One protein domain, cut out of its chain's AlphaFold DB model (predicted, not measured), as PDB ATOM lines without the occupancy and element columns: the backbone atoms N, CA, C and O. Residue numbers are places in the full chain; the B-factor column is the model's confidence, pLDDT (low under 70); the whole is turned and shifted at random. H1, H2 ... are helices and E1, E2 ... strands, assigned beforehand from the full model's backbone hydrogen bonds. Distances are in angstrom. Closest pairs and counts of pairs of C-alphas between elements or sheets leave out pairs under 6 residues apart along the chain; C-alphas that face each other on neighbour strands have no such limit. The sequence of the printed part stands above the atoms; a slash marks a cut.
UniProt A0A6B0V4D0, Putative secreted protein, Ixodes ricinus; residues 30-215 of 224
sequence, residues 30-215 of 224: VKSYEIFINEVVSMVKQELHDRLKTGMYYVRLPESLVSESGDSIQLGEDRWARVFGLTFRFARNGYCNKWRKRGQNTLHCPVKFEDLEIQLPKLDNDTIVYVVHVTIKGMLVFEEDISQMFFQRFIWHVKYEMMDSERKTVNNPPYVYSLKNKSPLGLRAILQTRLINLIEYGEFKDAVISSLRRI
ATOM      1  N   VAL A  30     124.686-191.641 244.573       52.91
ATOM      2  CA  VAL A  30     124.349-191.545 245.992       52.91
ATOM      3  C   VAL A  30     124.239-193.005 246.456       52.91
ATOM      4  O   VAL A  30     123.329-193.698 246.002       52.91
ATOM      5  N   LYS A  31     125.230-193.526 247.209       70.50
ATOM      6  CA  LYS A  31     125.204-194.920 247.698       70.50
ATOM      7  C   LYS A  31     123.810-195.134 248.280       70.50
ATOM      8  O   LYS A  31     123.351-194.245 248.996       70.50
ATOM      9  N   SER A  32     123.123-196.240 247.990       77.81
ATOM     10  CA  SER A  32     121.721-196.420 248.428       77.81
ATOM     11  C   SER A  32     121.512-196.165 249.932       77.81
ATOM     12  O   SER A  32     120.446-195.715 250.341       77.81
ATOM     13  N   TYR A  33     122.557-196.340 250.744       83.19
ATOM     14  CA  TYR A  33     122.615-195.979 252.165       83.19
ATOM     15  C   TYR A  33     122.417-194.498 252.468       83.19
ATOM     16  O   TYR A  33     121.826-194.173 253.488       83.19
ATOM     17  N   GLU A  34     122.928-193.605 251.621       87.38
ATOM     18  CA  GLU A  34     122.807-192.158 251.788       87.38
ATOM     19  C   GLU A  34     121.376-191.692 251.491       87.38
ATOM     20  O   GLU A  34     120.853-190.836 252.197       87.38
ATOM     21  N   ILE A  35     120.714-192.293 250.493       85.75
ATOM     22  CA  ILE A  35     119.277-192.079 250.251       85.75
ATOM     23  C   ILE A  35     118.490-192.572 251.464       85.75
ATOM     24  O   ILE A  35     117.724-191.815 252.055       85.75
ATOM     25  N   PHE A  36     118.765-193.806 251.882       87.38
ATOM     26  CA  PHE A  36     118.121-194.437 253.024       87.38
ATOM     27  C   PHE A  36     118.251-193.622 254.310       87.38
ATOM     28  O   PHE A  36     117.250-193.364 254.962       87.38
ATOM     29  N   ILE A  37     119.450-193.165 254.684       92.19
ATOM     30  CA  ILE A  37     119.606-192.394 255.924       92.19
ATOM     31  C   ILE A  37     118.928-191.027 255.840       92.19
ATOM     32  O   ILE A  37     118.412-190.554 256.848       92.19
ATOM     33  N   ASN A  38     118.902-190.385 254.668       91.69
ATOM     34  CA  ASN A  38     118.182-189.123 254.505       91.69
ATOM     35  C   ASN A  38     116.677-189.338 254.706       91.69
ATOM     36  O   ASN A  38     116.032-188.539 255.385       91.69
ATOM     37  N   GLU A  39     116.141-190.441 254.182       91.50
ATOM     38  CA  GLU A  39     114.750-190.845 254.382       91.50
ATOM     39  C   GLU A  39     114.470-191.193 255.850       91.50
ATOM     40  O   GLU A  39     113.530-190.654 256.429       91.50
ATOM     41  N   VAL A  40     115.344-191.975 256.499       91.38
ATOM     42  CA  VAL A  40     115.244-192.300 257.934       91.38
ATOM     43  C   VAL A  40     115.233-191.030 258.771       91.38
ATOM     44  O   VAL A  40     114.358-190.868 259.612       91.38
ATOM     45  N   VAL A  41     116.165-190.104 258.542       93.12
ATOM     46  CA  VAL A  41     116.209-188.827 259.267       93.12
ATOM     47  C   VAL A  41     114.920-188.038 259.049       93.12
ATOM     48  O   VAL A  41     114.359-187.527 260.015       93.12
ATOM     49  N   SER A  42     114.432-187.954 257.811       92.31
ATOM     50  CA  SER A  42     113.191-187.244 257.493       92.31
ATOM     51  C   SER A  42     111.977-187.856 258.197       92.31
ATOM     52  O   SER A  42     111.216-187.135 258.843       92.31
ATOM     53  N   MET A  43     111.814-189.179 258.132       92.31
ATOM     54  CA  MET A  43     110.693-189.874 258.768       92.31
ATOM     55  C   MET A  43     110.777-189.824 260.293       92.31
ATOM     56  O   MET A  43     109.766-189.591 260.942       92.31
ATOM     57  N   VAL A  44     111.976-189.926 260.877       92.12
ATOM     58  CA  VAL A  44     112.161-189.799 262.332       92.12
ATOM     59  C   VAL A  44     111.716-188.428 262.819       92.12
ATOM     60  O   VAL A  44     111.061-188.333 263.854       92.12
ATOM     61  N   LYS A  45     112.030-187.362 262.078       91.25
ATOM     62  CA  LYS A  45     111.579-186.003 262.405       91.25
ATOM     63  C   LYS A  45     110.056-185.884 262.400       91.25
ATOM     64  O   LYS A  45     109.501-185.293 263.324       91.25
ATOM     65  N   GLN A  46     109.403-186.448 261.384       90.12
ATOM     66  CA  GLN A  46     107.941-186.469 261.269       90.12
ATOM     67  C   GLN A  46     107.310-187.281 262.404       90.12
ATOM     68  O   GLN A  46     106.471-186.764 263.129       90.12
ATOM     69  N   GLU A  47     107.797-188.499 262.647       90.69
ATOM     70  CA  GLU A  47     107.304-189.357 263.727       90.69
ATOM     71  C   GLU A  47     107.480-188.710 265.103       90.69
ATOM     72  O   GLU A  47     106.569-188.748 265.924       90.69
ATOM     73  N   LEU A  48     108.628-188.076 265.364       88.75
ATOM     74  CA  LEU A  48     108.844-187.315 266.595       88.75
ATOM     75  C   LEU A  48     107.858-186.154 266.721       88.75
ATOM     76  O   LEU A  48     107.371-185.891 267.818       88.75
ATOM     77  N   HIS A  49     107.580-185.446 265.626       88.06
ATOM     78  CA  HIS A  49     106.612-184.355 265.620       88.06
ATOM     79  C   HIS A  49     105.206-184.851 265.964       88.06
ATOM     80  O   HIS A  49     104.563-184.293 266.855       88.06
ATOM     81  N   ASP A  50     104.780-185.946 265.341       87.25
ATOM     82  CA  ASP A  50     103.458-186.537 265.547       87.25
ATOM     83  C   ASP A  50     103.295-187.113 266.959       87.25
ATOM     84  O   ASP A  50     102.230-186.992 267.571       87.25
ATOM     85  N   ARG A  51     104.359-187.711 267.506       86.12
ATOM     86  CA  ARG A  51     104.379-188.291 268.858       86.12
ATOM     87  C   ARG A  51     104.359-187.233 269.945       86.12
ATOM     88  O   ARG A  51     103.559-187.317 270.872       86.12
ATOM     89  N   LEU A  52     105.220-186.224 269.819       82.00
ATOM     90  CA  LEU A  52     105.296-185.143 270.798       82.00
ATOM     91  C   LEU A  52     104.091-184.201 270.694       82.00
ATOM     92  O   LEU A  52     103.791-183.509 271.663       82.00
ATOM     93  N   LYS A  53     103.395-184.179 269.543       74.50
ATOM     94  CA  LYS A  53     102.244-183.308 269.222       74.50
ATOM     95  C   LYS A  53     102.507-181.812 269.425       74.50
ATOM     96  O   LYS A  53     101.582-181.004 269.402       74.50
ATOM     97  N   THR A  54     103.763-181.431 269.636       72.12
ATOM     98  CA  THR A  54     104.205-180.070 269.922       72.12
ATOM     99  C   THR A  54     105.626-179.875 269.385       72.12
ATOM    100  O   THR A  54     106.404-180.818 269.225       72.12
ATOM    101  N   GLY A  55     106.007-178.622 269.132       69.69
ATOM    102  CA  GLY A  55     107.409-178.256 268.894       69.69
ATOM    103  C   GLY A  55     108.249-178.140 270.175       69.69
ATOM    104  O   GLY A  55     109.445-177.864 270.087       69.69
ATOM    105  N   MET A  56     107.625-178.318 271.346       81.81
ATOM    106  CA  MET A  56     108.178-177.998 272.663       81.81
ATOM    107  C   MET A  56     107.810-179.081 273.681       81.81
ATOM    108  O   MET A  56     106.642-179.249 274.040       81.81
ATOM    109  N   TYR A  57     108.822-179.785 274.172       84.94
ATOM    110  CA  TYR A  57     108.675-180.840 275.167       84.94
ATOM    111  C   TYR A  57     108.971-180.308 276.571       84.94
ATOM    112  O   TYR A  57     109.948-179.589 276.772       84.94
ATOM    113  N   TYR A  58     108.148-180.663 277.553       87.31
ATOM    114  CA  TYR A  58     108.282-180.158 278.918       87.31
ATOM    115  C   TYR A  58     108.948-181.188 279.825       87.31
ATOM    116  O   TYR A  58     108.538-182.345 279.892       87.31
ATOM    117  N   VAL A  59     109.954-180.745 280.573       88.19
ATOM    118  CA  VAL A  59     110.650-181.554 281.572       88.19
ATOM    119  C   VAL A  59     110.470-180.904 282.932       88.19
ATOM    120  O   VAL A  59     110.928-179.788 283.163       88.19
ATOM    121  N   ARG A  60     109.833-181.625 283.856       90.44
ATOM    122  CA  ARG A  60     109.755-181.187 285.250       90.44
ATOM    123  C   ARG A  60     111.096-181.419 285.939       90.44
ATOM    124  O   ARG A  60     111.580-182.556 286.000       90.44
ATOM    125  N   LEU A  61     111.677-180.345 286.452       92.00
ATOM    126  CA  LEU A  61     112.833-180.383 287.335       92.00
ATOM    127  C   LEU A  61     112.394-180.746 288.768       92.00
ATOM    128  O   LEU A  61     111.224-180.551 289.122       92.00
ATOM    129  N   PRO A  62     113.292-181.325 289.588       91.31
ATOM    130  CA  PRO A  62     113.032-181.534 291.015       91.31
ATOM    131  C   PRO A  62     112.787-180.206 291.746       91.31
ATOM    132  O   PRO A  62     112.945-179.133 291.182       91.31
ATOM    133  N   GLU A  63     112.364-180.275 293.007       90.56
ATOM    134  CA  GLU A  63     112.174-179.077 293.839       90.56
ATOM    135  C   GLU A  63     113.459-178.288 294.044       90.56
ATOM    136  O   GLU A  63     113.442-177.076 293.913       90.56
ATOM    137  N   SER A  64     114.577-178.979 294.241       90.56
ATOM    138  CA  SER A  64     115.886-178.365 294.383       90.56
ATOM    139  C   SER A  64     116.917-179.005 293.460       90.56
ATOM    140  O   SER A  64     116.783-180.160 293.044       90.56
ATOM    141  N   LEU A  65     117.969-178.248 293.154       91.62
ATOM    142  CA  LEU A  65     119.162-178.738 292.471       91.62
ATOM    143  C   LEU A  65     120.368-178.605 293.393       91.62
ATOM    144  O   LEU A  65     120.506-177.621 294.117       91.62
ATOM    145  N   VAL A  66     121.262-179.590 293.339       91.25
ATOM    146  CA  VAL A  66     122.514-179.544 294.098       91.25
ATOM    147  C   VAL A  66     123.568-178.791 293.294       91.25
ATOM    148  O   VAL A  66     123.885-179.163 292.159       91.25
ATOM    149  N   SER A  67     124.103-177.731 293.890       86.38
ATOM    150  CA  SER A  67     125.156-176.898 293.319       86.38
ATOM    151  C   SER A  67     126.502-177.636 293.268       86.38
ATOM    152  O   SER A  67     126.676-178.749 293.767       86.38
ATOM    153  N   GLU A  68     127.513-176.986 292.692       82.00
ATOM    154  CA  GLU A  68     128.877-177.517 292.699       82.00
ATOM    155  C   GLU A  68     129.526-177.627 294.077       82.00
ATOM    156  O   GLU A  68     130.453-178.425 294.229       82.00
ATOM    157  N   SER A  69     129.105-176.796 295.032       84.12
ATOM    158  CA  SER A  69     129.585-176.818 296.417       84.12
ATOM    159  C   SER A  69     128.875-177.878 297.260       84.12
ATOM    160  O   SER A  69     129.302-178.136 298.379       84.12
ATOM    161  N   GLY A  70     127.839-178.529 296.719       84.81
ATOM    162  CA  GLY A  70     127.025-179.512 297.435       84.81
ATOM    163  C   GLY A  70     125.771-178.922 298.080       84.81
ATOM    164  O   GLY A  70     124.990-179.669 298.665       84.81
ATOM    165  N   ASP A  71     125.537-177.617 297.935       88.25
ATOM    166  CA  ASP A  71     124.368-176.951 298.505       88.25
ATOM    167  C   ASP A  71     123.111-177.268 297.690       88.25
ATOM    168  O   ASP A  71     123.097-177.145 296.463       88.25
ATOM    169  N   SER A  72     122.034-177.654 298.371       90.69
ATOM    170  CA  SER A  72     120.722-177.833 297.749       90.69
ATOM    171  C   SER A  72     120.034-176.477 297.611       90.69
ATOM    172  O   SER A  72     119.634-175.880 298.608       90.69
ATOM    173  N   ILE A  73     119.863-176.008 296.377       87.81
ATOM    174  CA  ILE A  73     119.230-174.725 296.068       87.81
ATOM    175  C   ILE A  73     117.822-174.989 295.537       87.81
ATOM    176  O   ILE A  73     117.653-175.714 294.554       87.81
ATOM    177  N   GLN A  74     116.819-174.413 296.200       88.50
ATOM    178  CA  GLN A  74     115.421-174.527 295.794       88.50
ATOM    179  C   GLN A  74     115.190-173.843 294.444       88.50
ATOM    180  O   GLN A  74     115.684-172.743 294.194       88.50
ATOM    181  N   LEU A  75     114.438-174.511 293.578       84.94
ATOM    182  CA  LEU A  75     113.833-173.900 292.407       84.94
ATOM    183  C   LEU A  75     112.513-173.248 292.828       84.94
ATOM    184  O   LEU A  75     111.818-173.766 293.702       84.94
ATOM    185  N   GLY A  76     112.173-172.123 292.197       81.62
ATOM    186  CA  GLY A  76     110.897-171.440 292.414       81.62
ATOM    187  C   GLY A  76     109.691-172.281 291.978       81.62
ATOM    188  O   GLY A  76     109.808-173.451 291.602       81.62
ATOM    189  N   GLU A  77     108.497-171.685 292.007       83.62
ATOM    190  CA  GLU A  77     107.251-172.410 291.715       83.62
ATOM    191  C   GLU A  77     107.202-172.993 290.288       83.62
ATOM    192  O   GLU A  77     106.769-174.140 290.103       83.62
ATOM    193  N   ASP A  78     107.689-172.249 289.282       86.31
ATOM    194  CA  ASP A  78     107.864-172.776 287.924       86.31
ATOM    195  C   ASP A  78     109.106-173.673 287.876       86.31
ATOM    196  O   ASP A  78     110.241-173.207 287.889       86.31
ATOM    197  N   ARG A  79     108.886-174.987 287.792       90.31
ATOM    198  CA  ARG A  79     109.943-176.009 287.689       90.31
ATOM    199  C   ARG A  79     109.981-176.674 286.319       90.31
ATOM    200  O   ARG A  79     110.453-177.807 286.195       90.31
ATOM    201  N   TRP A  80     109.451-176.018 285.291       92.12
ATOM    202  CA  TRP A  80     109.373-176.583 283.950       92.12
ATOM    203  C   TRP A  80     110.508-176.082 283.062       92.12
ATOM    204  O   TRP A  80     110.556-174.921 282.661       92.12
ATOM    205  N   ALA A  81     111.396-177.003 282.691       92.38
ATOM    206  CA  ALA A  81     112.313-176.798 281.584       92.38
ATOM    207  C   ALA A  81     111.597-177.103 280.258       92.38
ATOM    208  O   ALA A  81     110.866-178.091 280.146       92.38
ATOM    209  N   ARG A  82     111.809-176.254 279.252       92.12
ATOM    210  CA  ARG A  82     111.173-176.352 277.931       92.12
ATOM    211  C   ARG A  82     112.236-176.741 276.911       92.12
ATOM    212  O   ARG A  82     113.211-176.019 276.737       92.12
ATOM    213  N   VAL A  83     112.068-177.894 276.276       90.31
ATOM    214  CA  VAL A  83     113.007-178.475 275.313       90.31
ATOM    215  C   VAL A  83     112.495-178.235 273.897       90.31
ATOM    216  O   VAL A  83     111.404-178.682 273.542       90.31
ATOM    217  N   PHE A  84     113.310-177.588 273.075       89.56
ATOM    218  CA  PHE A  84     113.028-177.271 271.682       89.56
ATOM    219  C   PHE A  84     114.004-177.988 270.749       89.56
ATOM    220  O   PHE A  84     115.148-178.284 271.097       89.56
ATOM    221  N   GLY A  85     113.551-178.254 269.523       87.19
ATOM    222  CA  GLY A  85     114.413-178.756 268.452       87.19
ATOM    223  C   GLY A  85     114.418-180.265 268.244       87.19
ATOM    224  O   GLY A  85     114.923-180.707 267.216       87.19
ATOM    225  N   LEU A  86     113.810-181.065 269.129       83.56
ATOM    226  CA  LEU A  86     113.796-182.534 268.995       83.56
ATOM    227  C   LEU A  86     113.250-183.009 267.639       83.56
ATOM    228  O   LEU A  86     113.766-183.956 267.057       83.56
ATOM    229  N   THR A  87     112.246-182.316 267.105       82.31
ATOM    230  CA  THR A  87     111.542-182.698 265.874       82.31
ATOM    231  C   THR A  87     112.183-182.125 264.608       82.31
ATOM    232  O   THR A  87     112.002-182.670 263.524       82.31
ATOM    233  N   PHE A  88     112.962-181.040 264.702       81.88
ATOM    234  CA  PHE A  88     113.452-180.314 263.520       81.88
ATOM    235  C   PHE A  88     114.976-180.175 263.420       81.88
ATOM    236  O   PHE A  88     115.477-179.975 262.310       81.88
ATOM    237  N   ARG A  89     115.719-180.342 264.522       89.62
ATOM    238  CA  ARG A  89     117.190-180.246 264.574       89.62
ATOM    239  C   ARG A  89     117.918-181.572 264.366       89.62
ATOM    240  O   ARG A  89     119.148-181.585 264.294       89.62
ATOM    241  N   PHE A  90     117.185-182.680 264.277       91.38
ATOM    242  CA  PHE A  90     117.763-183.972 263.930       91.38
ATOM    243  C   PHE A  90     118.210-183.976 262.465       91.38
ATOM    244  O   PHE A  90     117.438-183.625 261.570       91.38
ATOM    245  N   ALA A  91     119.465-184.341 262.215       92.56
ATOM    246  CA  ALA A  91     120.064-184.290 260.890       92.56
ATOM    247  C   ALA A  91     121.140-185.363 260.701       92.56
ATOM    248  O   ALA A  91     121.775-185.823 261.651       92.56
ATOM    249  N   ARG A  92     121.410-185.707 259.440       92.62
ATOM    250  CA  ARG A  92     122.601-186.473 259.058       92.62
ATOM    251  C   ARG A  92     123.867-185.654 259.340       92.62
ATOM    252  O   ARG A  92     123.879-184.438 259.166       92.62
ATOM    253  N   ASN A  93     124.943-186.323 259.752       93.31
ATOM    254  CA  ASN A  93     126.221-185.697 260.104       93.31
ATOM    255  C   ASN A  93     127.420-186.369 259.408       93.31
ATOM    256  O   ASN A  93     128.430-186.674 260.040       93.31
ATOM    257  N   GLY A  94     127.293-186.640 258.109       89.19
ATOM    258  CA  GLY A  94     128.321-187.296 257.300       89.19
ATOM    259  C   GLY A  94     127.799-188.532 256.572       89.19
ATOM    260  O   GLY A  94     126.594-188.751 256.491       89.19
ATOM    261  N   TYR A  95     128.724-189.318 256.027       89.38
ATOM    262  CA  TYR A  95     128.416-190.513 255.242       89.38
ATOM    263  C   TYR A  95     128.262-191.756 256.118       89.38
ATOM    264  O   TYR A  95     128.961-191.907 257.126       89.38
ATOM    265  N   CYS A  96     127.380-192.662 255.707       88.12
ATOM    266  CA  CYS A  96     127.223-193.958 256.342       88.12
ATOM    267  C   CYS A  96     128.346-194.917 255.930       88.12
ATOM    268  O   CYS A  96     128.753-194.992 254.768       88.12
ATOM    269  N   ASN A  97     128.802-195.718 256.889       87.75
ATOM    270  CA  ASN A  97     129.826-196.736 256.687       87.75
ATOM    271  C   ASN A  97     129.236-198.131 256.888       87.75
ATOM    272  O   ASN A  97     128.526-198.374 257.864       87.75
ATOM    273  N   LYS A  98     129.558-199.063 255.987       86.31
ATOM    274  CA  LYS A  98     129.194-200.477 256.120       86.31
ATOM    275  C   LYS A  98     130.281-201.222 256.887       86.31
ATOM    276  O   LYS A  98     131.465-201.050 256.616       86.31
ATOM    277  N   TRP A  99     129.860-202.068 257.812       84.31
ATOM    278  CA  TRP A  99     130.722-202.909 258.630       84.31
ATOM    279  C   TRP A  99     130.193-204.337 258.596       84.31
ATOM    280  O   TRP A  99     128.985-204.545 258.518       84.31
ATOM    281  N   ARG A 100     131.080-205.326 258.710       83.62
ATOM    282  CA  ARG A 100     130.689-206.726 258.902       83.62
ATOM    283  C   ARG A 100     131.265-207.216 260.220       83.62
ATOM    284  O   ARG A 100     132.477-207.172 260.414       83.62
ATOM    285  N   LYS A 101     130.411-207.670 261.136       75.00
ATOM    286  CA  LYS A 101     130.829-208.199 262.440       75.00
ATOM    287  C   LYS A 101     130.161-209.546 262.666       75.00
ATOM    288  O   LYS A 101     128.942-209.628 262.681       75.00
ATOM    289  N   ARG A 102     130.970-210.597 262.854       77.94
ATOM    290  CA  ARG A 102     130.498-211.981 263.082       77.94
ATOM    291  C   ARG A 102     129.488-212.460 262.023       77.94
ATOM    292  O   ARG A 102     128.469-213.042 262.353       77.94
ATOM    293  N   GLY A 103     129.758-212.176 260.748       76.25
ATOM    294  CA  GLY A 103     128.881-212.563 259.636       76.25
ATOM    295  C   GLY A 103     127.760-211.568 259.327       76.25
ATOM    296  O   GLY A 103     127.383-211.482 258.162       76.25
ATOM    297  N   GLN A 104     127.339-210.749 260.297       81.12
ATOM    298  CA  GLN A 104     126.261-209.771 260.145       81.12
ATOM    299  C   GLN A 104     126.747-208.453 259.533       81.12
ATOM    300  O   GLN A 104     127.758-207.890 259.974       81.12
ATOM    301  N   ASN A 105     126.019-207.936 258.543       85.94
ATOM    302  CA  ASN A 105     126.249-206.596 258.013       85.94
ATOM    303  C   ASN A 105     125.579-205.559 258.921       85.94
ATOM    304  O   ASN A 105     124.434-205.710 259.337       85.94
ATOM    305  N   THR A 106     126.301-204.483 259.210       88.38
ATOM    306  CA  THR A 106     125.791-203.335 259.960       88.38
ATOM    307  C   THR A 106     126.079-202.049 259.201       88.38
ATOM    308  O   THR A 106     127.118-201.912 258.548       88.38
ATOM    309  N   LEU A 107     125.158-201.097 259.288       89.56
ATOM    310  CA  LEU A 107     125.287-199.766 258.716       89.56
ATOM    311  C   LEU A 107     125.421-198.749 259.843       89.56
ATOM    312  O   LEU A 107     124.587-198.680 260.738       89.56
ATOM    313  N   HIS A 108     126.486-197.965 259.788       92.44
ATOM    314  CA  HIS A 108     126.850-196.987 260.804       92.44
ATOM    315  C   HIS A 108     126.692-195.603 260.202       92.44
ATOM    316  O   HIS A 108     127.502-195.195 259.371       92.44
ATOM    317  N   CYS A 109     125.640-194.900 260.600       92.81
ATOM    318  CA  CYS A 109     125.243-193.627 260.019       92.81
ATOM    319  C   CYS A 109     125.420-192.488 261.028       92.81
ATOM    320  O   CYS A 109     124.676-192.420 262.010       92.81
ATOM    321  N   PRO A 110     126.387-191.581 260.808       94.81
ATOM    322  CA  PRO A 110     126.560-190.404 261.642       94.81
ATOM    323  C   PRO A 110     125.343-189.478 261.561       94.81
ATOM    324  O   PRO A 110     124.910-189.081 260.477       94.81
ATOM    325  N   VAL A 111     124.828-189.078 262.717       94.81
ATOM    326  CA  VAL A 111     123.720-188.128 262.859       94.81
ATOM    327  C   VAL A 111     124.038-187.116 263.955       94.81
ATOM    328  O   VAL A 111     124.953-187.304 264.764       94.81
ATOM    329  N   LYS A 112     123.295-186.017 263.983       94.56
ATOM    330  CA  LYS A 112     123.389-185.003 265.026       94.56
ATOM    331  C   LYS A 112     122.017-184.459 265.392       94.56
ATOM    332  O   LYS A 112     121.128-184.396 264.547       94.56
ATOM    333  N   PHE A 113     121.894-184.017 266.633       89.75
ATOM    334  CA  PHE A 113     120.971-182.953 266.986       89.75
ATOM    335  C   PHE A 113     121.783-181.674 267.112       89.75
ATOM    336  O   PHE A 113     122.675-181.571 267.960       89.75
ATOM    337  N   GLU A 114     121.519-180.741 266.210       83.00
ATOM    338  CA  GLU A 114     122.189-179.449 266.199       83.00
ATOM    339  C   GLU A 114     121.417-178.464 267.061       83.00
ATOM    340  O   GLU A 114     120.283-178.139 266.735       83.00
ATOM    341  N   ASP A 115     122.040-177.968 268.126       85.81
ATOM    342  CA  ASP A 115     121.492-176.841 268.882       85.81
ATOM    343  C   ASP A 115     120.072-177.104 269.428       85.81
ATOM    344  O   ASP A 115     119.119-176.384 269.124       85.81
ATOM    345  N   LEU A 116     119.905-178.193 270.193       91.19
ATOM    346  CA  LEU A 116     118.696-178.371 271.002       91.19
ATOM    347  C   LEU A 116     118.710-177.331 272.116       91.19
ATOM    348  O   LEU A 116     119.696-177.217 272.839       91.19
ATOM    349  N   GLU A 117     117.613-176.615 272.284       93.25
ATOM    350  CA  GLU A 117     117.521-175.548 273.274       93.25
ATOM    351  C   GLU A 117     116.695-176.052 274.454       93.25
ATOM    352  O   GLU A 117     115.571-176.522 274.283       93.25
ATOM    353  N   ILE A 118     117.253-175.982 275.659       93.81
ATOM    354  CA  ILE A 118     116.540-176.278 276.900       93.81
ATOM    355  C   ILE A 118     116.440-174.979 277.682       93.81
ATOM    356  O   ILE A 118     117.364-174.594 278.397       93.81
ATOM    357  N   GLN A 119     115.312-174.296 277.539       93.88
ATOM    358  CA  GLN A 119     115.017-173.116 278.333       93.88
ATOM    359  C   GLN A 119     114.728-173.548 279.770       93.88
ATOM    360  O   GLN A 119     113.813-174.340 280.019       93.88
ATOM    361  N   LEU A 120     115.511-173.031 280.707       93.56
ATOM    362  CA  LEU A 120     115.350-173.296 282.129       93.56
ATOM    363  C   LEU A 120     114.214-172.446 282.709       93.56
ATOM    364  O   LEU A 120     113.853-171.412 282.130       93.56
ATOM    365  N   PRO A 121     113.625-172.868 283.841       91.38
ATOM    366  CA  PRO A 121     112.746-171.983 284.583       91.38
ATOM    367  C   PRO A 121     113.490-170.716 285.020       91.38
ATOM    368  O   PRO A 121     114.719-170.681 285.079       91.38
ATOM    369  N   LYS A 122     112.739-169.651 285.295       87.06
ATOM    370  CA  LYS A 122     113.322-168.447 285.891       87.06
ATOM    371  C   LYS A 122     113.546-168.690 287.377       87.06
ATOM    372  O   LYS A 122     112.715-169.317 288.031       87.06
ATOM    373  N   LEU A 123     114.653-168.177 287.894       83.12
ATOM    374  CA  LEU A 123     114.856-168.075 289.332       83.12
ATOM    375  C   LEU A 123     114.118-166.841 289.853       83.12
ATOM    376  O   LEU A 123     113.928-165.867 289.119       83.12
ATOM    377  N   ASP A 124     113.708-166.882 291.119       75.50
ATOM    378  CA  ASP A 124     113.042-165.747 291.750       75.50
ATOM    379  C   ASP A 124     113.954-164.514 291.707       75.50
ATOM    380  O   ASP A 124     115.136-164.583 292.048       75.50
ATOM    381  N   ASN A 125     113.391-163.379 291.286       70.75
ATOM    382  CA  ASN A 125     114.083-162.096 291.099       70.75
ATOM    383  C   ASN A 125     115.129-162.046 289.970       70.75
ATOM    384  O   ASN A 125     115.819-161.033 289.843       70.75
ATOM    385  N   ASP A 126     115.226-163.077 289.127       74.81
ATOM    386  CA  ASP A 126     116.093-163.044 287.950       74.81
ATOM    387  C   ASP A 126     115.348-162.511 286.716       74.81
ATOM    388  O   ASP A 126     114.224-162.915 286.393       74.81
ATOM    389  N   THR A 127     115.981-161.583 286.006       79.25
ATOM    390  CA  THR A 127     115.468-161.052 284.736       79.25
ATOM    391  C   THR A 127     115.949-161.873 283.543       79.25
ATOM    392  O   THR A 127     115.329-161.812 282.475       79.25
ATOM    393  N   ILE A 128     117.006-162.671 283.720       85.44
ATOM    394  CA  ILE A 128     117.648-163.445 282.664       85.44
ATOM    395  C   ILE A 128     116.930-164.784 282.486       85.44
ATOM    396  O   ILE A 128     116.633-165.512 283.432       85.44
ATOM    397  N   VAL A 129     116.661-165.134 281.229       89.94
ATOM    398  CA  VAL A 129     116.235-166.484 280.856       89.94
ATOM    399  C   VAL A 129     117.463-167.260 280.415       89.94
ATOM    400  O   VAL A 129     118.054-166.953 279.382       89.94
ATOM    401  N   TYR A 130     117.827-168.278 281.187       93.00
ATOM    402  CA  TYR A 130     118.918-169.176 280.835       93.00
ATOM    403  C   TYR A 130     118.444-170.273 279.888       93.00
ATOM    404  O   TYR A 130     117.408-170.911 280.099       93.00
ATOM    405  N   VAL A 131     119.240-170.517 278.855       95.00
ATOM    406  CA  VAL A 131     119.004-171.537 277.841       95.00
ATOM    407  C   VAL A 131     120.231-172.433 277.772       95.00
ATOM    408  O   VAL A 131     121.347-171.984 277.514       95.00
ATOM    409  N   VAL A 132     120.030-173.728 278.004       95.12
ATOM    410  CA  VAL A 132     121.074-174.729 277.795       95.12
ATOM    411  C   VAL A 132     121.017-175.178 276.343       95.12
ATOM    412  O   VAL A 132     120.054-175.813 275.917       95.12
ATOM    413  N   HIS A 133     122.069-174.878 275.599       94.44
ATOM    414  CA  HIS A 133     122.279-175.340 274.240       94.44
ATOM    415  C   HIS A 133     122.947-176.712 274.274       94.44
ATOM    416  O   HIS A 133     124.023-176.902 274.850       94.44
ATOM    417  N   VAL A 134     122.287-177.697 273.675       93.06
ATOM    418  CA  VAL A 134     122.705-179.093 273.686       93.06
ATOM    419  C   VAL A 134     123.017-179.538 272.268       93.06
ATOM    420  O   VAL A 134     122.145-179.630 271.406       93.06
ATOM    421  N   THR A 135     124.283-179.866 272.030       93.44
ATOM    422  CA  THR A 135     124.719-180.490 270.779       93.44
ATOM    423  C   THR A 135     124.948-181.970 271.015       93.44
ATOM    424  O   THR A 135     125.819-182.354 271.802       93.44
ATOM    425  N   ILE A 136     124.208-182.807 270.292       92.50
ATOM    426  CA  ILE A 136     124.380-184.259 270.324       92.50
ATOM    427  C   ILE A 136     124.963-184.691 268.992       92.50
ATOM    428  O   ILE A 136     124.372-184.454 267.944       92.50
ATOM    429  N   LYS A 137     126.117-185.351 269.027       94.56
ATOM    430  CA  LYS A 137     126.689-186.024 267.860       94.56
ATOM    431  C   LYS A 137     126.674-187.511 268.132       94.56
ATOM    432  O   LYS A 137     127.109-187.943 269.197       94.56
ATOM    433  N   GLY A 138     126.198-188.291 267.178       92.62
ATOM    434  CA  GLY A 138     126.140-189.725 267.353       92.62
ATOM    435  C   GLY A 138     126.115-190.498 266.053       92.62
ATOM    436  O   GLY A 138     126.344-189.968 264.968       92.62
ATOM    437  N   MET A 139     125.862-191.785 266.196       94.50
ATOM    438  CA  MET A 139     125.911-192.777 265.147       94.50
ATOM    439  C   MET A 139     124.753-193.740 265.355       94.50
ATOM    440  O   MET A 139     124.711-194.464 266.353       94.50
ATOM    441  N   LEU A 140     123.803-193.725 264.422       93.75
ATOM    442  CA  LEU A 140     122.792-194.768 264.341       93.75
ATOM    443  C   LEU A 140     123.460-196.016 263.780       93.75
ATOM    444  O   LEU A 140     124.088-195.968 262.720       93.75
ATOM    445  N   VAL A 141     123.338-197.117 264.510       91.31
ATOM    446  CA  VAL A 141     123.818-198.423 264.078       91.31
ATOM    447  C   VAL A 141     122.607-199.257 263.717       91.31
ATOM    448  O   VAL A 141     121.750-199.528 264.562       91.31
ATOM    449  N   PHE A 142     122.555-199.655 262.455       90.00
ATOM    450  CA  PHE A 142     121.535-200.539 261.931       90.00
ATOM    451  C   PHE A 142     122.132-201.903 261.627       90.00
ATOM    452  O   PHE A 142     123.253-201.994 261.128       90.00
ATOM    453  N   GLU A 143     121.378-202.951 261.899       88.75
ATOM    454  CA  GLU A 143     121.710-204.323 261.543       88.75
ATOM    455  C   GLU A 143     120.901-204.718 260.308       88.75
ATOM    456  O   GLU A 143     119.699-204.457 260.251       88.75
ATOM    457  N   GLU A 144     121.559-205.272 259.290       85.44
ATOM    458  CA  GLU A 144     120.855-205.830 258.132       85.44
ATOM    459  C   GLU A 144     120.151-207.119 258.547       85.44
ATOM    460  O   GLU A 144     120.740-207.935 259.237       85.44
ATOM    461  N   ASP A 145     118.934-207.328 258.071       78.62
ATOM    462  CA  ASP A 145     118.253-208.617 258.037       78.62
ATOM    463  C   ASP A 145     117.878-208.963 256.584       78.62
ATOM    464  O   ASP A 145     118.102-208.171 255.661       78.62
ATOM    465  N   ILE A 146     117.302-210.146 256.359       74.56
ATOM    466  CA  ILE A 146     116.977-210.700 255.038       74.56
ATOM    467  C   ILE A 146     116.298-209.660 254.135       74.56
ATOM    468  O   ILE A 146     116.687-209.507 252.973       74.56
ATOM    469  N   SER A 147     115.334-208.894 254.651       74.12
ATOM    470  CA  SER A 147     114.564-207.912 253.869       74.12
ATOM    471  C   SER A 147     114.571-206.483 254.418       74.12
ATOM    472  O   SER A 147     114.099-205.582 253.726       74.12
ATOM    473  N   GLN A 148     115.110-206.243 255.614       80.94
ATOM    474  CA  GLN A 148     114.942-204.975 256.331       80.94
ATOM    475  C   GLN A 148     116.202-204.547 257.085       80.94
ATOM    476  O   GLN A 148     117.139-205.319 257.247       80.94
ATOM    477  N   MET A 149     116.215-203.294 257.539       86.12
ATOM    478  CA  MET A 149     117.218-202.780 258.467       86.12
ATOM    479  C   MET A 149     116.594-202.656 259.854       86.12
ATOM    480  O   MET A 149     115.534-202.049 260.005       86.12
ATOM    481  N   PHE A 150     117.271-203.164 260.875       88.00
ATOM    482  CA  PHE A 150     116.853-203.014 262.262       88.00
ATOM    483  C   PHE A 150     117.699-201.991 262.991       88.00
ATOM    484  O   PHE A 150     118.918-201.962 262.853       88.00
ATOM    485  N   PHE A 151     117.063-201.174 263.824       89.50
ATOM    486  CA  PHE A 151     117.791-200.315 264.744       89.50
ATOM    487  C   PHE A 151     118.436-201.163 265.840       89.50
ATOM    488  O   PHE A 151     117.739-201.765 266.652       89.50
ATOM    489  N   GLN A 152     119.767-201.191 265.868       88.88
ATOM    490  CA  GLN A 152     120.515-201.897 266.901       88.88
ATOM    491  C   GLN A 152     120.736-200.986 268.111       88.88
ATOM    492  O   GLN A 152     120.445-201.362 269.244       88.88
ATOM    493  N   ARG A 153     121.294-199.791 267.875       89.31
ATOM    494  CA  ARG A 153     121.622-198.817 268.926       89.31
ATOM    495  C   ARG A 153     121.967-197.450 268.354       89.31
ATOM    496  O   ARG A 153     122.343-197.322 267.189       89.31
ATOM    497  N   PHE A 154     121.936-196.443 269.217       90.44
ATOM    498  CA  PHE A 154     122.470-195.117 268.946       90.44
ATOM    499  C   PHE A 154     123.668-194.872 269.863       90.44
ATOM    500  O   PHE A 154     123.540-194.939 271.079       90.44
ATOM    501  N   ILE A 155     124.844-194.637 269.282       90.00
ATOM    502  CA  ILE A 155     126.068-194.310 270.025       90.00
ATOM    503  C   ILE A 155     126.248-192.804 269.943       90.00
ATOM    504  O   ILE A 155     126.337-192.277 268.838       90.00
ATOM    505  N   TRP A 156     126.307-192.100 271.066       91.31
ATOM    506  CA  TRP A 156     126.265-190.642 271.049       91.31
ATOM    507  C   TRP A 156     127.111-190.001 272.140       91.31
ATOM    508  O   TRP A 156     127.435-190.602 273.160       91.31
ATOM    509  N   HIS A 157     127.478-188.753 271.882       89.62
ATOM    510  CA  HIS A 157     128.148-187.858 272.805       89.62
ATOM    511  C   HIS A 157     127.392-186.533 272.833       89.62
ATOM    512  O   HIS A 157     126.930-186.041 271.798       89.62
ATOM    513  N   VAL A 158     127.321-185.924 274.014       91.19
ATOM    514  CA  VAL A 158     126.604-184.673 274.245       91.19
ATOM    515  C   VAL A 158     127.523-183.582 274.771       91.19
ATOM    516  O   VAL A 158     128.360-183.807 275.644       91.19
ATOM    517  N   LYS A 159     127.350-182.379 274.230       92.38
ATOM    518  CA  LYS A 159     127.965-181.146 274.714       92.38
ATOM    519  C   LYS A 159     126.860-180.207 275.187       92.38
ATOM    520  O   LYS A 159     125.857-180.067 274.494       92.38
ATOM    521  N   TYR A 160     127.080-179.576 276.336       92.31
ATOM    522  CA  TYR A 160     126.192-178.571 276.912       92.31
ATOM    523  C   TYR A 160     126.910-177.227 276.953       92.31
ATOM    524  O   TYR A 160     128.073-177.167 277.360       92.31
ATOM    525  N   GLU A 161     126.208-176.173 276.571       93.94
ATOM    526  CA  GLU A 161     126.648-174.785 276.663       93.94
ATOM    527  C   GLU A 161     125.515-173.963 277.276       93.94
ATOM    528  O   GLU A 161     124.347-174.238 277.018       93.94
ATOM    529  N   MET A 162     125.845-172.988 278.119       95.06
ATOM    530  CA  MET A 162     124.847-172.089 278.695       95.06
ATOM    531  C   MET A 162     124.850-170.774 277.928       95.06
ATOM    532  O   MET A 162     125.911-170.177 277.729       95.06
ATOM    533  N   MET A 163     123.668-170.312 277.544       94.38
ATOM    534  CA  MET A 163     123.454-168.998 276.952       94.38
ATOM    535  C   MET A 163     122.280-168.292 277.631       94.38
ATOM    536  O   MET A 163     121.494-168.914 278.350       94.38
ATOM    537  N   ASP A 164     122.177-166.986 277.427       90.44
ATOM    538  CA  ASP A 164     120.957-166.239 277.717       90.44
ATOM    539  C   ASP A 164     119.976-166.295 276.529       90.44
ATOM    540  O   ASP A 164     120.263-166.860 275.469       90.44
ATOM    541  N   SER A 165     118.802-165.682 276.685       85.06
ATOM    542  CA  SER A 165     117.796-165.576 275.619       85.06
ATOM    543  C   SER A 165     118.257-164.802 274.378       85.06
ATOM    544  O   SER A 165     117.609-164.890 273.339       85.06
ATOM    545  N   GLU A 166     119.358-164.052 274.463       88.56
ATOM    546  CA  GLU A 166     119.965-163.325 273.343       88.56
ATOM    547  C   GLU A 166     121.078-164.135 272.653       88.56
ATOM    548  O   GLU A 166     121.768-163.611 271.775       88.56
ATOM    549  N   ARG A 167     121.247-165.416 273.022       87.88
ATOM    550  CA  ARG A 167     122.307-166.318 272.536       87.88
ATOM    551  C   ARG A 167     123.722-165.851 272.878       87.88
ATOM    552  O   ARG A 167     124.682-166.218 272.197       87.88
ATOM    553  N   LYS A 168     123.882-165.063 273.942       91.75
ATOM    554  CA  LYS A 168     125.206-164.737 274.476       91.75
ATOM    555  C   LYS A 168     125.638-165.833 275.435       91.75
ATOM    556  O   LYS A 168     124.879-166.250 276.306       91.75
ATOM    557  N   THR A 169     126.878-166.289 275.289       91.69
ATOM    558  CA  THR A 169     127.456-167.302 276.174       91.69
ATOM    559  C   THR A 169     127.502-166.806 277.616       91.69
ATOM    560  O   THR A 169     128.090-165.765 277.912       91.69
ATOM    561  N   VAL A 170     126.953-167.604 278.528       90.38
ATOM    562  CA  VAL A 170     126.998-167.362 279.971       90.38
ATOM    563  C   VAL A 170     128.076-168.258 280.573       90.38
ATOM    564  O   VAL A 170     127.866-169.447 280.805       90.38
ATOM    565  N   ASN A 171     129.250-167.685 280.838       84.56
ATOM    566  CA  ASN A 171     130.377-168.439 281.401       84.56
ATOM    567  C   ASN A 171     130.193-168.765 282.892       84.56
ATOM    568  O   ASN A 171     130.658-169.804 283.353       84.56
ATOM    569  N   ASN A 172     129.495-167.893 283.625       85.44
ATOM    570  CA  ASN A 172     129.244-168.023 285.059       85.44
ATOM    571  C   ASN A 172     127.734-167.951 285.330       85.44
ATOM    572  O   ASN A 172     127.242-166.894 285.726       85.44
ATOM    573  N   PRO A 173     126.977-169.033 285.069       87.69
ATOM    574  CA  PRO A 173     125.570-169.077 285.442       87.69
ATOM    575  C   PRO A 173     125.410-169.098 286.971       87.69
ATOM    576  O   PRO A 173     126.361-169.443 287.682       87.69
ATOM    577  N   PRO A 174     124.204-168.800 287.490       88.00
ATOM    578  CA  PRO A 174     123.873-169.014 288.891       88.00
ATOM    579  C   PRO A 174     124.249-170.430 289.333       88.00
ATOM    580  O   PRO A 174     124.098-171.385 288.569       88.00
ATOM    581  N   TYR A 175     124.707-170.584 290.579       87.44
ATOM    582  CA  TYR A 175     125.237-171.858 291.085       87.44
ATOM    583  C   TYR A 175     124.278-173.045 290.901       87.44
ATOM    584  O   TYR A 175     124.721-174.155 290.605       87.44
ATOM    585  N   VAL A 176     122.973-172.795 291.022       87.94
ATOM    586  CA  VAL A 176     121.889-173.772 290.825       87.94
ATOM    587  C   VAL A 176     121.807-174.309 289.389       87.94
ATOM    588  O   VAL A 176     121.416-175.455 289.176       87.94
ATOM    589  N   TYR A 177     122.239-173.521 288.401       90.94
ATOM    590  CA  TYR A 177     122.266-173.878 286.978       90.94
ATOM    591  C   TYR A 177     123.666-174.193 286.457       90.94
ATOM    592  O   TYR A 177     123.899-174.200 285.245       90.94
ATOM    593  N   SER A 178     124.607-174.517 287.345       89.31
ATOM    594  CA  SER A 178     125.907-175.008 286.903       89.31
ATOM    595  C   SER A 178     125.771-176.271 286.043       89.31
ATOM    596  O   SER A 178     125.087-177.240 286.383       89.31
ATOM    597  N   LEU A 179     126.505-176.276 284.929       89.88
ATOM    598  CA  LEU A 179     126.639-177.418 284.028       89.88
ATOM    599  C   LEU A 179     127.886-178.269 284.332       89.88
ATOM    600  O   LEU A 179     128.332-179.057 283.487       89.88
ATOM    601  N   LYS A 180     128.495-178.137 285.515       86.31
ATOM    602  CA  LYS A 180     129.599-179.022 285.919       86.31
ATOM    603  C   LYS A 180     129.062-180.355 286.437       86.31
ATOM    604  O   LYS A 180     128.086-180.420 287.175       86.31
ATOM    605  N   ASN A 181     129.722-181.442 286.046       78.75
ATOM    606  CA  ASN A 181     129.307-182.801 286.396       78.75
ATOM    607  C   ASN A 181     129.884-183.228 287.758       78.75
ATOM    608  O   ASN A 181     130.758-184.089 287.812       78.75
ATOM    609  N   LYS A 182     129.463-182.557 288.839       83.50
ATOM    610  CA  LYS A 182     129.953-182.818 290.209       83.50
ATOM    611  C   LYS A 182     128.940-183.524 291.112       83.50
ATOM    612  O   LYS A 182     129.344-184.136 292.093       83.50
ATOM    613  N   SER A 183     127.650-183.450 290.789       85.88
ATOM    614  CA  SER A 183     126.578-184.055 291.580       85.88
ATOM    615  C   SER A 183     125.547-184.725 290.669       85.88
ATOM    616  O   SER A 183     125.139-184.107 289.681       85.88
ATOM    617  N   PRO A 184     125.072-185.945 291.000       88.25
ATOM    618  CA  PRO A 184     123.982-186.595 290.272       88.25
ATOM    619  C   PRO A 184     122.650-185.837 290.394       88.25
ATOM    620  O   PRO A 184     121.754-186.036 289.580       88.25
ATOM    621  N   LEU A 185     122.529-184.955 291.392       90.50
ATOM    622  CA  LEU A 185     121.362-184.100 291.630       90.50
ATOM    623  C   LEU A 185     121.551-182.670 291.088       90.50
ATOM    624  O   LEU A 185     120.711-181.803 291.318       90.50
ATOM    625  N   GLY A 186     122.658-182.402 290.391       92.56
ATOM    626  CA  GLY A 186     122.887-181.128 289.711       92.56
ATOM    627  C   GLY A 186     122.174-181.054 288.359       92.56
ATOM    628  O   GLY A 186     121.814-182.080 287.769       92.56
ATOM    629  N   LEU A 187     122.022-179.835 287.826       92.38
ATOM    630  CA  LEU A 187     121.289-179.582 286.580       92.38
ATOM    631  C   LEU A 187     121.766-180.474 285.427       92.38
ATOM    632  O   LEU A 187     120.961-181.164 284.806       92.38
ATOM    633  N   ARG A 188     123.077-180.490 285.145       92.56
ATOM    634  CA  ARG A 188     123.624-181.272 284.024       92.56
ATOM    635  C   ARG A 188     123.316-182.759 284.143       92.56
ATOM    636  O   ARG A 188     122.971-183.365 283.135       92.56
ATOM    637  N   ALA A 189     123.453-183.338 285.334       91.75
ATOM    638  CA  ALA A 189     123.192-184.759 285.536       91.75
ATOM    639  C   ALA A 189     121.715-185.079 285.282       91.75
ATOM    640  O   ALA A 189     121.409-185.996 284.526       91.75
ATOM    641  N   ILE A 190     120.806-184.254 285.808       92.06
ATOM    642  CA  ILE A 190     119.363-184.405 285.585       92.06
ATOM    643  C   ILE A 190     119.017-184.262 284.101       92.06
ATOM    644  O   ILE A 190     118.318-185.117 283.556       92.06
ATOM    645  N   LEU A 191     119.525-183.229 283.421       91.38
ATOM    646  CA  LEU A 191     119.305-183.045 281.983       91.38
ATOM    647  C   LEU A 191     119.853-184.227 281.177       91.38
ATOM    648  O   LEU A 191     119.175-184.721 280.278       91.38
ATOM    649  N   GLN A 192     121.035-184.728 281.534       90.56
ATOM    650  CA  GLN A 192     121.638-185.890 280.891       90.56
ATOM    651  C   GLN A 192     120.788-187.149 281.079       90.56
ATOM    652  O   GLN A 192     120.510-187.831 280.096       90.56
ATOM    653  N   THR A 193     120.315-187.434 282.293       90.62
ATOM    654  CA  THR A 193     119.406-188.560 282.555       90.62
ATOM    655  C   THR A 193     118.106-188.426 281.764       90.62
ATOM    656  O   THR A 193     117.619-189.404 281.199       90.62
ATOM    657  N   ARG A 194     117.540-187.217 281.674       88.94
ATOM    658  CA  ARG A 194     116.312-186.971 280.902       88.94
ATOM    659  C   ARG A 194     116.526-187.165 279.402       88.94
ATOM    660  O   ARG A 194     115.687-187.795 278.764       88.94
ATOM    661  N   LEU A 195     117.650-186.695 278.861       85.94
ATOM    662  CA  LEU A 195     118.019-186.916 277.462       85.94
ATOM    663  C   LEU A 195     118.275-188.394 277.164       85.94
ATOM    664  O   LEU A 195     117.766-188.886 276.164       85.94
ATOM    665  N   ILE A 196     118.980-189.118 278.043       86.94
ATOM    666  CA  ILE A 196     119.160-190.576 277.926       86.94
ATOM    667  C   ILE A 196     117.800-191.268 277.853       86.94
ATOM    668  O   ILE A 196     117.565-192.053 276.941       86.94
ATOM    669  N   ASN A 197     116.874-190.936 278.754       86.81
ATOM    670  CA  ASN A 197     115.548-191.549 278.751       86.81
ATOM    671  C   ASN A 197     114.764-191.248 277.471       86.81
ATOM    672  O   ASN A 197     114.135-192.148 276.930       86.81
ATOM    673  N   LEU A 198     114.838-190.020 276.954       83.00
ATOM    674  CA  LEU A 198     114.167-189.643 275.710       83.00
ATOM    675  C   LEU A 198     114.775-190.335 274.478       83.00
ATOM    676  O   LEU A 198     114.051-190.687 273.546       83.00
ATOM    677  N   ILE A 199     116.094-190.529 274.478       83.62
ATOM    678  CA  ILE A 199     116.858-191.058 273.345       83.62
ATOM    679  C   ILE A 199     116.872-192.590 273.319       83.62
ATOM    680  O   ILE A 199     116.626-193.191 272.275       83.62
ATOM    681  N   GLU A 200     117.177-193.232 274.445       83.38
ATOM    682  CA  GLU A 200     117.437-194.676 274.524       83.38
ATOM    683  C   GLU A 200     116.203-195.494 274.913       83.38
ATOM    684  O   GLU A 200     116.090-196.660 274.522       83.38
ATOM    685  N   TYR A 201     115.273-194.891 275.656       83.12
ATOM    686  CA  TYR A 201     114.113-195.580 276.234       83.12
ATOM    687  C   TYR A 201     112.772-194.928 275.881       83.12
ATOM    688  O   TYR A 201     111.744-195.360 276.394       83.12
ATOM    689  N   GLY A 202     112.773-193.899 275.035       83.88
ATOM    690  CA  GLY A 202     111.603-193.064 274.787       83.88
ATOM    691  C   GLY A 202     111.357-192.779 273.311       83.88
ATOM    692  O   GLY A 202     111.753-193.539 272.424       83.88
ATOM    693  N   GLU A 203     110.709-191.641 273.060       86.75
ATOM    694  CA  GLU A 203     110.120-191.301 271.761       86.75
ATOM    695  C   GLU A 203     111.105-191.308 270.592       86.75
ATOM    696  O   GLU A 203     110.715-191.630 269.474       86.75
ATOM    697  N   PHE A 204     112.385-190.992 270.813       88.56
ATOM    698  CA  PHE A 204     113.365-191.025 269.727       88.56
ATOM    699  C   PHE A 204     113.613-192.439 269.214       88.56
ATOM    700  O   PHE A 204     113.552-192.675 268.007       88.56
ATOM    701  N   LYS A 205     113.872-193.391 270.116       89.06
ATOM    702  CA  LYS A 205     114.072-194.792 269.740       89.06
ATOM    703  C   LYS A 205     112.838-195.335 269.028       89.06
ATOM    704  O   LYS A 205     112.970-195.975 267.984       89.06
ATOM    705  N   ASP A 206     111.657-195.042 269.558       90.31
ATOM    706  CA  ASP A 206     110.401-195.505 268.975       90.31
ATOM    707  C   ASP A 206     110.138-194.880 267.603       90.31
ATOM    708  O   ASP A 206     109.710-195.581 266.684       90.31
ATOM    709  N   ALA A 207     110.460-193.597 267.420       90.12
ATOM    710  CA  ALA A 207     110.397-192.928 266.126       90.12
ATOM    711  C   ALA A 207     111.371-193.549 265.113       90.12
ATOM    712  O   ALA A 207     110.983-193.783 263.968       90.12
ATOM    713  N   VAL A 208     112.606-193.877 265.517       89.56
ATOM    714  CA  VAL A 208     113.583-194.574 264.658       89.56
ATOM    715  C   VAL A 208     113.063-195.948 264.246       89.56
ATOM    716  O   VAL A 208     113.051-196.261 263.056       89.56
ATOM    717  N   ILE A 209     112.583-196.753 265.193       89.69
ATOM    718  CA  ILE A 209     112.049-198.092 264.907       89.69
ATOM    719  C   ILE A 209     110.809-198.012 264.003       89.69
ATOM    720  O   ILE A 209     110.712-198.760 263.030       89.69
ATOM    721  N   SER A 210     109.876-197.099 264.293       89.25
ATOM    722  CA  SER A 210     108.662-196.872 263.492       89.25
ATOM    723  C   SER A 210     109.000-196.449 262.061       89.25
ATOM    724  O   SER A 210     108.454-197.005 261.108       89.25
ATOM    725  N   SER A 211     109.955-195.527 261.908       89.12
ATOM    726  CA  SER A 211     110.417-195.039 260.604       89.12
ATOM    727  C   SER A 211     111.047-196.156 259.778       89.12
ATOM    728  O   SER A 211     110.690-196.340 258.619       89.12
ATOM    729  N   LEU A 212     111.931-196.959 260.380       87.75
ATOM    730  CA  LEU A 212     112.599-198.062 259.683       87.75
ATOM    731  C   LEU A 212     111.628-199.099 259.122       87.75
ATOM    732  O   LEU A 212     111.871-199.623 258.042       87.75
ATOM    733  N   ARG A 213     110.511-199.370 259.807       85.38
ATOM    734  CA  ARG A 213     109.486-200.308 259.311       85.38
ATOM    735  C   ARG A 213     108.834-199.855 258.004       85.38
ATOM    736  O   ARG A 213     108.256-200.680 257.306       85.38
ATOM    737  N   ARG A 214     108.884-198.557 257.697       84.75
ATOM    738  CA  ARG A 214     108.273-197.963 256.499       84.75
ATOM    739  C   ARG A 214     109.277-197.741 255.373       84.75
ATOM    740  O   ARG A 214     108.858-197.495 254.246       84.75
ATOM    741  N   ILE A 215     110.573-197.837 255.664       84.44
ATOM    742  CA  ILE A 215     111.640-197.550 254.709       84.44
ATOM    743  C   ILE A 215     112.215-198.872 254.196       84.44
ATOM    744  O   ILE A 215     112.682-199.692 254.991       84.44
TER     745      ILE A 215
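What this domain is: This is residues 30 to 215 of the 224 residues of the protein "Putative secreted protein" of Ixodes ricinus (UniProt A0A6B0V4D0). A long, twisted sheet, built on the three long strands E7, E8 and E9, makes the length of the domain, with the short strands E4, E5 and E6 along one side of E7 and E1 beyond E4. H1 and H3 pack together towards one end, H1 over E7 and H3 over E9, while H2 runs between the edge strands E1 and E9; the small hairpin E2-E3 is at the other end. The printed part has 186 residues, with three named helices and nine named strands: along the chain H1 comes first, the nine strands follow, and H2 and H3 come last; the sheet of seven strands is branched, its neighbour pairs are antiparallel, and the class is mixed, helices and strands. The whole is compact, with a radius of gyration of the C-alphas of 18.5 A, yet elongated, spanning 59 by 33 by 26 A.

How they stand to each other: E7, residues 104 to 119, has E8, residues 130 to 144, on one side, with N 109 and O 140 2.8 A apart. On its other side are E6, residues 97 to 101, with N 99 and O 106 at 2.8 A, E5, residues 90 to 92, with N 91 and O 112 at 2.9 A, and E4, residues 80 to 84, with N 84 and O 117 at 2.8 A. E9, residues 149 to 164, is beside E8, with N 139 and O 155 at 2.7 A; E6 to E9 form a meander, each strand the antiparallel neighbour of the one before. E1, residues 56 to 60, is beside E4, with N 59 and O 81 at 2.8 A. H1, residues 32 to 52, is on the sheet at a height of 9.0 A, slantwise to E7 at 39 degrees on the local plane. H2, residues 187 to 200, is on the opposite face, only just above the sheet's level at 4.4 A. H3, residues 203 to 212, is over E9 at a height of 9.9 A. H3 touches H1 at a steep tilt of 44 degrees, opposite ways, the closest C-alphas being Val 44 and Ala 207 at 5.2 A. H2 and H3 only just touch, and only at the corner, with 3 pairs of C-alphas within 8 A, the closest Ile 199 and Lys 205 at 5.9 A. In H1, H2 and H3 every O i to N i+4 pair is within hydrogen-bond range. The hairpin of E2, residues 64 to 66, and E3, residues 72 to 74, has N 65 and O 73 at 2.9 A.

Where its parts are: E8 is 43.2 A long, E7 42.4 A and E9 41.5 A; E7 bends by 53 degrees at residue 114 and E9 by 62 degrees at residue 152. H1 is 30.0 A long and begins at C-alpha 32 (121.721, -196.420, 248.428). H2 is 19.7 A long, and H3, 14.1 A, ends at C-alpha 212 (112.599, -198.062, 259.683).

The domain as a whole: The C-alphas farthest apart, of Gly 103 and Asn 125, are 61.3 A apart. The printed part has no cut. The link E9 to H2, residues 165 to 186, is long. Mean pLDDT of the printed part is 87.6, with residues 30 and 55 under 70.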